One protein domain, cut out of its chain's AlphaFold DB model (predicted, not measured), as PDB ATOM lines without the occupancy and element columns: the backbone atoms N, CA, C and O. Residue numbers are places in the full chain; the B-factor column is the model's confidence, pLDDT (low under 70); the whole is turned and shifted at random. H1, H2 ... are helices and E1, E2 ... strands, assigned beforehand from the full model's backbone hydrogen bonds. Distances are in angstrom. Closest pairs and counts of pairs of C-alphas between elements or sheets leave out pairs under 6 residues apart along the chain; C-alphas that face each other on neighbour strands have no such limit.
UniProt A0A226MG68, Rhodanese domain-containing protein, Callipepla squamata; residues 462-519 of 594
ATOM      1  N   TYR A 462     -38.485 -39.288 -50.501       96.56
ATOM      2  CA  TYR A 462     -38.271 -38.350 -49.397       96.56
ATOM      3  C   TYR A 462     -38.504 -38.969 -48.017       96.56
ATOM      4  O   TYR A 462     -37.553 -39.086 -47.251       96.56
ATOM      5  N   ASP A 463     -39.707 -39.483 -47.748       96.50
ATOM      6  CA  ASP A 463     -40.052 -40.061 -46.440       96.50
ATOM      7  C   ASP A 463     -39.160 -41.258 -46.072       96.50
ATOM      8  O   ASP A 463     -38.822 -41.474 -44.909       96.50
ATOM      9  N   ARG A 464     -38.738 -42.047 -47.071       96.19
ATOM     10  CA  ARG A 464     -37.861 -43.209 -46.856       96.19
ATOM     11  C   ARG A 464     -36.434 -42.794 -46.525       96.19
ATOM     12  O   ARG A 464     -35.791 -43.461 -45.723       96.19
ATOM     13  N   LEU A 465     -35.935 -41.746 -47.176       95.62
ATOM     14  CA  LEU A 465     -34.594 -41.217 -46.942       95.62
ATOM     15  C   LEU A 465     -34.542 -40.462 -45.611       95.62
ATOM     16  O   LEU A 465     -33.585 -40.625 -44.858       95.62
ATOM     17  N   ASP A 466     -35.593 -39.709 -45.287       93.75
ATOM     18  CA  ASP A 466     -35.733 -39.004 -44.012       93.75
ATOM     19  C   ASP A 466     -35.720 -39.984 -42.831       93.75
ATOM     20  O   ASP A 466     -34.906 -39.849 -41.916       93.75
ATOM     21  N   ALA A 467     -36.492 -41.073 -42.928       93.19
ATOM     22  CA  ALA A 467     -36.490 -42.157 -41.944       93.19
ATOM     23  C   ALA A 467     -35.124 -42.858 -41.784       93.19
ATOM     24  O   ALA A 467     -34.874 -43.492 -40.759       93.19
ATOM     25  N   GLN A 468     -34.229 -42.749 -42.773       92.44
ATOM     26  CA  GLN A 468     -32.855 -43.270 -42.724       92.44
ATOM     27  C   GLN A 468     -31.834 -42.234 -42.224       92.44
ATOM     28  O   GLN A 468     -30.630 -42.468 -42.296       92.44
ATOM     29  N   GLY A 469     -32.295 -41.094 -41.707       91.94
ATOM     30  CA  GLY A 469     -31.436 -40.067 -41.126       91.94
ATOM     31  C   GLY A 469     -30.861 -39.083 -42.143       91.94
ATOM     32  O   GLY A 469     -29.850 -38.442 -41.842       91.94
ATOM     33  N   ALA A 470     -31.474 -38.942 -43.325       92.81
ATOM     34  CA  ALA A 470     -31.055 -37.959 -44.320       92.81
ATOM     35  C   ALA A 470     -30.991 -36.539 -43.733       92.81
ATOM     36  O   ALA A 470     -31.897 -36.082 -43.037       92.81
ATOM     37  N   ARG A 471     -29.906 -35.825 -44.037       91.44
ATOM     38  CA  ARG A 471     -29.773 -34.381 -43.816       91.44
ATOM     39  C   ARG A 471     -29.971 -33.670 -45.135       91.44
ATOM     40  O   ARG A 471     -29.334 -34.014 -46.129       91.44
ATOM     41  N   TRP A 472     -30.833 -32.668 -45.144       91.81
ATOM     42  CA  TRP A 472     -31.351 -32.094 -46.377       91.81
ATOM     43  C   TRP A 472     -30.749 -30.724 -46.692       91.81
ATOM     44  O   TRP A 472     -30.695 -29.853 -45.826       91.81
ATOM     45  N   MET A 473     -30.389 -30.507 -47.956       91.44
ATOM     46  CA  MET A 473     -30.198 -29.183 -48.554       91.44
ATOM     47  C   MET A 473     -31.335 -28.880 -49.527       91.44
ATOM     48  O   MET A 473     -31.950 -29.792 -50.081       91.44
ATOM     49  N   GLU A 474     -31.564 -27.599 -49.791       89.31
ATOM     50  CA  GLU A 474     -32.557 -27.151 -50.764       89.31
ATOM     51  C   GLU A 474     -31.877 -26.726 -52.071       89.31
ATOM     52  O   GLU A 474     -30.861 -26.028 -52.075       89.31
ATOM     53  N   LYS A 475     -32.430 -27.160 -53.208       88.25
ATOM     54  CA  LYS A 475     -32.036 -26.648 -54.523       88.25
ATOM     55  C   LYS A 475     -33.239 -26.535 -55.454       88.25
ATOM     56  O   LYS A 475     -33.752 -27.541 -55.932       88.25
ATOM     57  N   HIS A 476     -33.627 -25.304 -55.778       85.75
ATOM     58  CA  HIS A 476     -34.761 -25.002 -56.658       85.75
ATOM     59  C   HIS A 476     -36.077 -25.683 -56.215       85.75
ATOM     60  O   HIS A 476     -36.769 -26.377 -56.965       85.75
ATOM     61  N   GLY A 477     -36.385 -25.528 -54.934       88.56
ATOM     62  CA  GLY A 477     -37.505 -26.126 -54.225       88.56
ATOM     63  C   GLY A 477     -37.319 -27.597 -53.862       88.56
ATOM     64  O   GLY A 477     -38.067 -28.078 -53.016       88.56
ATOM     65  N   PHE A 478     -36.360 -28.310 -54.467       92.12
ATOM     66  CA  PHE A 478     -36.120 -29.717 -54.155       92.12
ATOM     67  C   PHE A 478     -35.347 -29.904 -52.863       92.12
ATOM     68  O   PHE A 478     -34.271 -29.335 -52.684       92.12
ATOM     69  N   GLU A 479     -35.842 -30.827 -52.050       94.56
ATOM     70  CA  GLU A 479     -35.078 -31.445 -50.977       94.56
ATOM     71  C   GLU A 479     -34.075 -32.453 -51.553       94.56
ATOM     72  O   GLU A 479     -34.450 -33.420 -52.220       94.56
ATOM     73  N   ARG A 480     -32.781 -32.212 -51.318       93.88
ATOM     74  CA  ARG A 480     -31.679 -33.088 -51.733       93.88
ATOM     75  C   ARG A 480     -30.898 -33.558 -50.519       93.88
ATOM     76  O   ARG A 480     -30.534 -32.755 -49.663       93.88
ATOM     77  N   VAL A 481     -30.598 -34.850 -50.465       93.75
ATOM     78  CA  VAL A 481     -29.796 -35.404 -49.372       93.75
ATOM     79  C   VAL A 481     -28.347 -34.924 -49.491       93.75
ATOM     80  O   VAL A 481     -27.738 -35.026 -50.555       93.75
ATOM     81  N   LYS A 482     -27.804 -34.396 -48.391       91.38
ATOM     82  CA  LYS A 482     -26.391 -34.031 -48.220       91.38
ATOM     83  C   LYS A 482     -25.567 -35.240 -47.781       91.38
ATOM     84  O   LYS A 482     -24.489 -35.458 -48.319       91.38
ATOM     85  N   TYR A 483     -26.066 -35.942 -46.764       92.19
ATOM     86  CA  TYR A 483     -25.481 -37.120 -46.119       92.19
ATOM     87  C   TYR A 483     -26.529 -37.762 -45.190       92.19
ATOM     88  O   TYR A 483     -27.582 -37.164 -44.943       92.19
ATOM     89  N   PHE A 484     -26.245 -38.945 -44.659       92.94
ATOM     90  CA  PHE A 484     -27.095 -39.699 -43.738       92.94
ATOM     91  C   PHE A 484     -26.445 -39.792 -42.364       92.94
ATOM     92  O   PHE A 484     -25.283 -40.175 -42.232       92.94
ATOM     93  N   VAL A 485     -27.192 -39.464 -41.313       91.06
ATOM     94  CA  VAL A 485     -26.700 -39.604 -39.942       91.06
ATOM     95  C   VAL A 485     -26.974 -41.021 -39.430       91.06
ATOM     96  O   VAL A 485     -28.132 -41.440 -39.415       91.06
ATOM     97  N   PRO A 486     -25.945 -41.763 -38.971       88.25
ATOM     98  CA  PRO A 486     -26.134 -43.096 -38.412       88.25
ATOM     99  C   PRO A 486     -27.003 -43.091 -37.141       88.25
ATOM    100  O   PRO A 486     -26.934 -42.134 -36.361       88.25
ATOM    101  N   PRO A 487     -27.746 -44.180 -36.866       86.25
ATOM    102  CA  PRO A 487     -28.488 -44.332 -35.617       86.25
ATOM    103  C   PRO A 487     -27.594 -44.137 -34.384       86.25
ATOM    104  O   PRO A 487     -26.469 -44.636 -34.337       86.25
ATOM    105  N   GLY A 488     -28.105 -43.434 -33.372       82.94
ATOM    106  CA  GLY A 488     -27.404 -43.205 -32.102       82.94
ATOM    107  C   GLY A 488     -26.502 -41.968 -32.054       82.94
ATOM    108  O   GLY A 488     -25.935 -41.694 -31.000       82.94
ATOM    109  N   LYS A 489     -26.379 -41.200 -33.145       80.81
ATOM    110  CA  LYS A 489     -25.809 -39.843 -33.104       80.81
ATOM    111  C   LYS A 489     -26.902 -38.799 -32.885       80.81
ATOM    112  O   LYS A 489     -27.997 -38.940 -33.428       80.81
ATOM    113  N   ASP A 490     -26.586 -37.751 -32.126       77.88
ATOM    114  CA  ASP A 490     -27.493 -36.619 -31.945       77.88
ATOM    115  C   ASP A 490     -27.595 -35.812 -33.250       77.88
ATOM    116  O   ASP A 490     -26.607 -35.302 -33.784       77.88
ATOM    117  N   LEU A 491     -28.811 -35.753 -33.786       71.50
ATOM    118  CA  LEU A 491     -29.145 -35.038 -35.012       71.50
ATOM    119  C   LEU A 491     -29.118 -33.522 -34.808       71.50
ATOM    120  O   LEU A 491     -28.717 -32.790 -35.711       71.50
ATOM    121  N   LEU A 492     -29.548 -33.058 -33.632       71.06
ATOM    122  CA  LEU A 492     -29.673 -31.638 -33.325       71.06
ATOM    123  C   LEU A 492     -28.295 -30.997 -33.186       71.06
ATOM    124  O   LEU A 492     -28.079 -29.916 -33.730       71.06
ATOM    125  N   ASP A 493     -27.355 -31.686 -32.544       74.12
ATOM    126  CA  ASP A 493     -25.977 -31.207 -32.402       74.12
ATOM    127  C   ASP A 493     -25.293 -31.033 -33.770       74.12
ATOM    128  O   ASP A 493     -24.653 -30.013 -34.035       74.12
ATOM    129  N   LEU A 494     -25.484 -31.991 -34.686       74.12
ATOM    130  CA  LEU A 494     -24.922 -31.929 -36.041       74.12
ATOM    131  C   LEU A 494     -25.536 -30.809 -36.892       74.12
ATOM    132  O   LEU A 494     -24.817 -30.175 -37.668       74.12
ATOM    133  N   ASP A 495     -26.837 -30.553 -36.744       70.06
ATOM    134  CA  ASP A 495     -27.527 -29.470 -37.454       70.06
ATOM    135  C   ASP A 495     -27.170 -28.084 -36.880       70.06
ATOM    136  O   ASP A 495     -27.196 -27.081 -37.600       70.06
ATOM    137  N   GLN A 496     -26.783 -28.015 -35.602       72.50
ATOM    138  CA  GLN A 496     -26.340 -26.783 -34.945       72.50
ATOM    139  C   GLN A 496     -24.850 -26.484 -35.135       72.50
ATOM    140  O   GLN A 496     -24.452 -25.320 -35.010       72.50
ATOM    141  N   SER A 497     -24.029 -27.484 -35.472       74.94
ATOM    142  CA  SER A 497     -22.596 -27.304 -35.725       74.94
ATOM    143  C   SER A 497     -22.351 -26.286 -36.848       74.94
ATOM    144  O   SER A 497     -22.530 -26.564 -38.039       74.94
ATOM    145  N   LYS A 498     -21.835 -25.111 -36.474       80.88
ATOM    146  CA  LYS A 498     -21.393 -24.062 -37.398       80.88
ATOM    147  C   LYS A 498     -19.893 -23.852 -37.252       80.88
ATOM    148  O   LYS A 498     -19.447 -23.276 -36.269       80.88
ATOM    149  N   THR A 499     -19.111 -24.291 -38.238       87.56
ATOM    150  CA  THR A 499     -17.648 -24.189 -38.177       87.56
ATOM    151  C   THR A 499     -17.014 -23.853 -39.525       87.56
ATOM    152  O   THR A 499     -17.471 -24.292 -40.581       87.56
ATOM    153  N   PHE A 500     -15.929 -23.076 -39.490       90.00
ATOM    154  CA  PHE A 500     -15.029 -22.884 -40.634       90.00
ATOM    155  C   PHE A 500     -14.000 -24.013 -40.781       90.00
ATOM    156  O   PHE A 500     -13.298 -24.074 -41.793       90.00
ATOM    157  N   TYR A 501     -13.891 -24.877 -39.773       89.69
ATOM    158  CA  TYR A 501     -12.919 -25.961 -39.699       89.69
ATOM    159  C   TYR A 501     -13.488 -27.265 -40.273       89.69
ATOM    160  O   TYR A 501     -14.490 -27.267 -40.993       89.69
ATOM    161  N   LYS A 502     -12.817 -28.389 -39.988       90.12
ATOM    162  CA  LYS A 502     -13.322 -29.724 -40.324       90.12
ATOM    163  C   LYS A 502     -14.722 -29.879 -39.698       90.12
ATOM    164  O   LYS A 502     -14.830 -29.737 -38.484       90.12
ATOM    165  N   PRO A 503     -15.768 -30.139 -40.497       87.81
ATOM    166  CA  PRO A 503     -17.127 -30.250 -39.986       87.81
ATOM    167  C   PRO A 503     -17.369 -31.603 -39.310       87.81
ATOM    168  O   PRO A 503     -16.771 -32.609 -39.695       87.81
ATOM    169  N   ASP A 504     -18.316 -31.643 -38.377       85.62
ATOM    170  CA  ASP A 504     -18.601 -32.828 -37.553       85.62
ATOM    171  C   ASP A 504     -19.162 -34.019 -38.352       85.62
ATOM    172  O   ASP A 504     -19.006 -35.183 -37.976       85.62
ATOM    173  N   TRP A 505     -19.751 -33.751 -39.521       88.00
ATOM    174  CA  TRP A 505     -20.217 -34.774 -40.461       88.00
ATOM    175  C   TRP A 505     -19.131 -35.270 -41.432       88.00
ATOM    176  O   TRP A 505     -19.407 -36.128 -42.269       88.00
ATOM    177  N   PHE A 506     -17.884 -34.785 -41.348       91.88
ATOM    178  CA  PHE A 506     -16.823 -35.153 -42.298       91.88
ATOM    179  C   PHE A 506     -16.546 -36.661 -42.324       91.88
ATOM    180  O   PHE A 506     -16.471 -37.251 -43.398       91.88
ATOM    181  N   ASP A 507     -16.416 -37.296 -41.157       92.94
ATOM    182  CA  ASP A 507     -16.118 -38.733 -41.077       92.94
ATOM    183  C   ASP A 507     -17.352 -39.592 -41.427       92.94
ATOM    184  O   ASP A 507     -17.217 -40.722 -41.905       92.94
ATOM    185  N   ILE A 508     -18.559 -39.029 -41.271       92.44
ATOM    186  CA  ILE A 508     -19.815 -39.637 -41.739       92.44
ATOM    187  C   ILE A 508     -19.795 -39.715 -43.270       92.44
ATOM    188  O   ILE A 508     -19.875 -40.805 -43.833       92.44
ATOM    189  N   VAL A 509     -19.557 -38.587 -43.942       93.69
ATOM    190  CA  VAL A 509     -19.421 -38.542 -45.408       93.69
ATOM    191  C   VAL A 509     -18.241 -39.390 -45.886       93.69
ATOM    192  O   VAL A 509     -18.336 -40.061 -46.909       93.69
ATOM    193  N   GLY A 510     -17.134 -39.430 -45.137       95.88
ATOM    194  CA  GLY A 510     -16.007 -40.318 -45.434       95.88
ATOM    195  C   GLY A 510     -16.409 -41.797 -45.480       95.88
ATOM    196  O   GLY A 510     -15.934 -42.541 -46.340       95.88
ATOM    197  N   SER A 511     -17.333 -42.208 -44.610       94.69
ATOM    198  CA  SER A 511     -17.877 -43.569 -44.586       94.69
ATOM    199  C   SER A 511     -18.792 -43.843 -45.783       94.69
ATOM    200  O   SER A 511     -18.696 -44.911 -46.388       94.69
ATOM    201  N   GLU A 512     -19.615 -42.874 -46.193       95.62
ATOM    202  CA  GLU A 512     -20.429 -42.974 -47.415       95.62
ATOM    203  C   GLU A 512     -19.559 -43.090 -48.671       95.62
ATOM    204  O   GLU A 512     -19.783 -43.963 -49.508       95.62
ATOM    205  N   VAL A 513     -18.507 -42.271 -48.778       96.62
ATOM    206  CA  VAL A 513     -17.542 -42.334 -49.887       96.62
ATOM    207  C   VAL A 513     -16.838 -43.688 -49.928       96.62
ATOM    208  O   VAL A 513     -16.632 -44.237 -51.011       96.62
ATOM    209  N   LYS A 514     -16.472 -44.246 -48.768       97.31
ATOM    210  CA  LYS A 514     -15.899 -45.594 -48.682       97.31
ATOM    211  C   LYS A 514     -16.896 -46.652 -49.166       97.31
ATOM    212  O   LYS A 514     -16.526 -47.489 -49.982       97.31
ATOM    213  N   CYS A 515     -18.161 -46.560 -48.751       96.12
ATOM    214  CA  CYS A 515     -19.230 -47.445 -49.219       96.12
ATOM    215  C   CYS A 515     -19.404 -47.377 -50.747       96.12
ATOM    216  O   CYS A 515     -19.444 -48.416 -51.399       96.12
ATOM    217  N   CYS A 516     -19.385 -46.178 -51.342       95.88
ATOM    218  CA  CYS A 516     -19.455 -46.010 -52.801       95.88
ATOM    219  C   CYS A 516     -18.312 -46.718 -53.546       95.88
ATOM    220  O   CYS A 516     -18.479 -47.076 -54.709       95.88
ATOM    221  N   LYS A 517     -17.142 -46.872 -52.912       96.81
ATOM    222  CA  LYS A 517     -15.968 -47.525 -53.509       96.81
ATOM    223  C   LYS A 517     -15.951 -49.035 -53.308       96.81
ATOM    224  O   LYS A 517     -15.457 -49.749 -54.171       96.81
ATOM    225  N   GLU A 518     -16.409 -49.498 -52.151       97.94
ATOM    226  CA  GLU A 518     -16.233 -50.884 -51.703       97.94
ATOM    227  C   GLU A 518     -17.523 -51.716 -51.782       97.94
ATOM    228  O   GLU A 518     -17.474 -52.936 -51.638       97.94
ATOM    229  N   ALA A 519     -18.672 -51.079 -52.010       96.94
ATOM    230  CA  ALA A 519     -19.983 -51.713 -52.026       96.94
ATOM    231  C   ALA A 519     -20.907 -51.059 -53.075       96.94
ATOM    232  O   ALA A 519     -20.472 -50.686 -54.164       96.94
TER     233      ALA A 519
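Overview. This is residues 462 to 519 of the 594 residues of the protein "Rhodanese domain-containing protein" of Callipepla squamata (UniProt A0A226MG68). A two-stranded antiparallel hairpin, E1 and E2, stands in the middle, with the longest helix, H3, meeting the last part of E2; residues 513 to 519, of which 513 to 518 belong to H3, stick out. Short H1 sits by the start of E2, and H2 lies in the stretch joining E2 to H3. The printed part has 58 residues, with three named helices and two named strands in the order H1 E1 E2 H2 H3 along the chain; it is mixed, helices and strands, and only just compact, close to loose, with a radius of gyration of the C-alphas of 12.2 A and spans of 31 by 28 by 24 A.

Along the chain. E1 is residues 470 to 475, 15.3 A; E2 478 to 484, 17.0 A; H1 462 to 466, from (-38.271, -38.350, -49.397); H2 491 to 496; H3 506 to 518, 18.3 A, ending at (-16.233, -50.884, -51.703).

Arrangement. E1 and E2 run at 146 degrees; N 473 and O 480 are 2.8 A apart, within hydrogen-bond range. The closest C-alphas of E2 and H3, Tyr 483 and Val 509, are 6.3 A apart; those of H1 and E2, Tyr 462 and Glu 479, 7.8 A. H2 and H3 are apart. Every O i to N i+4 pair is within range in H1, H2 and H3.

Size, cuts and confidence. The farthest C-alphas, Gly 477 and Glu 518, are 32.7 A apart. The printed part has no cut and no long link. No printed residue is under 70; H2 has mean pLDDT 72.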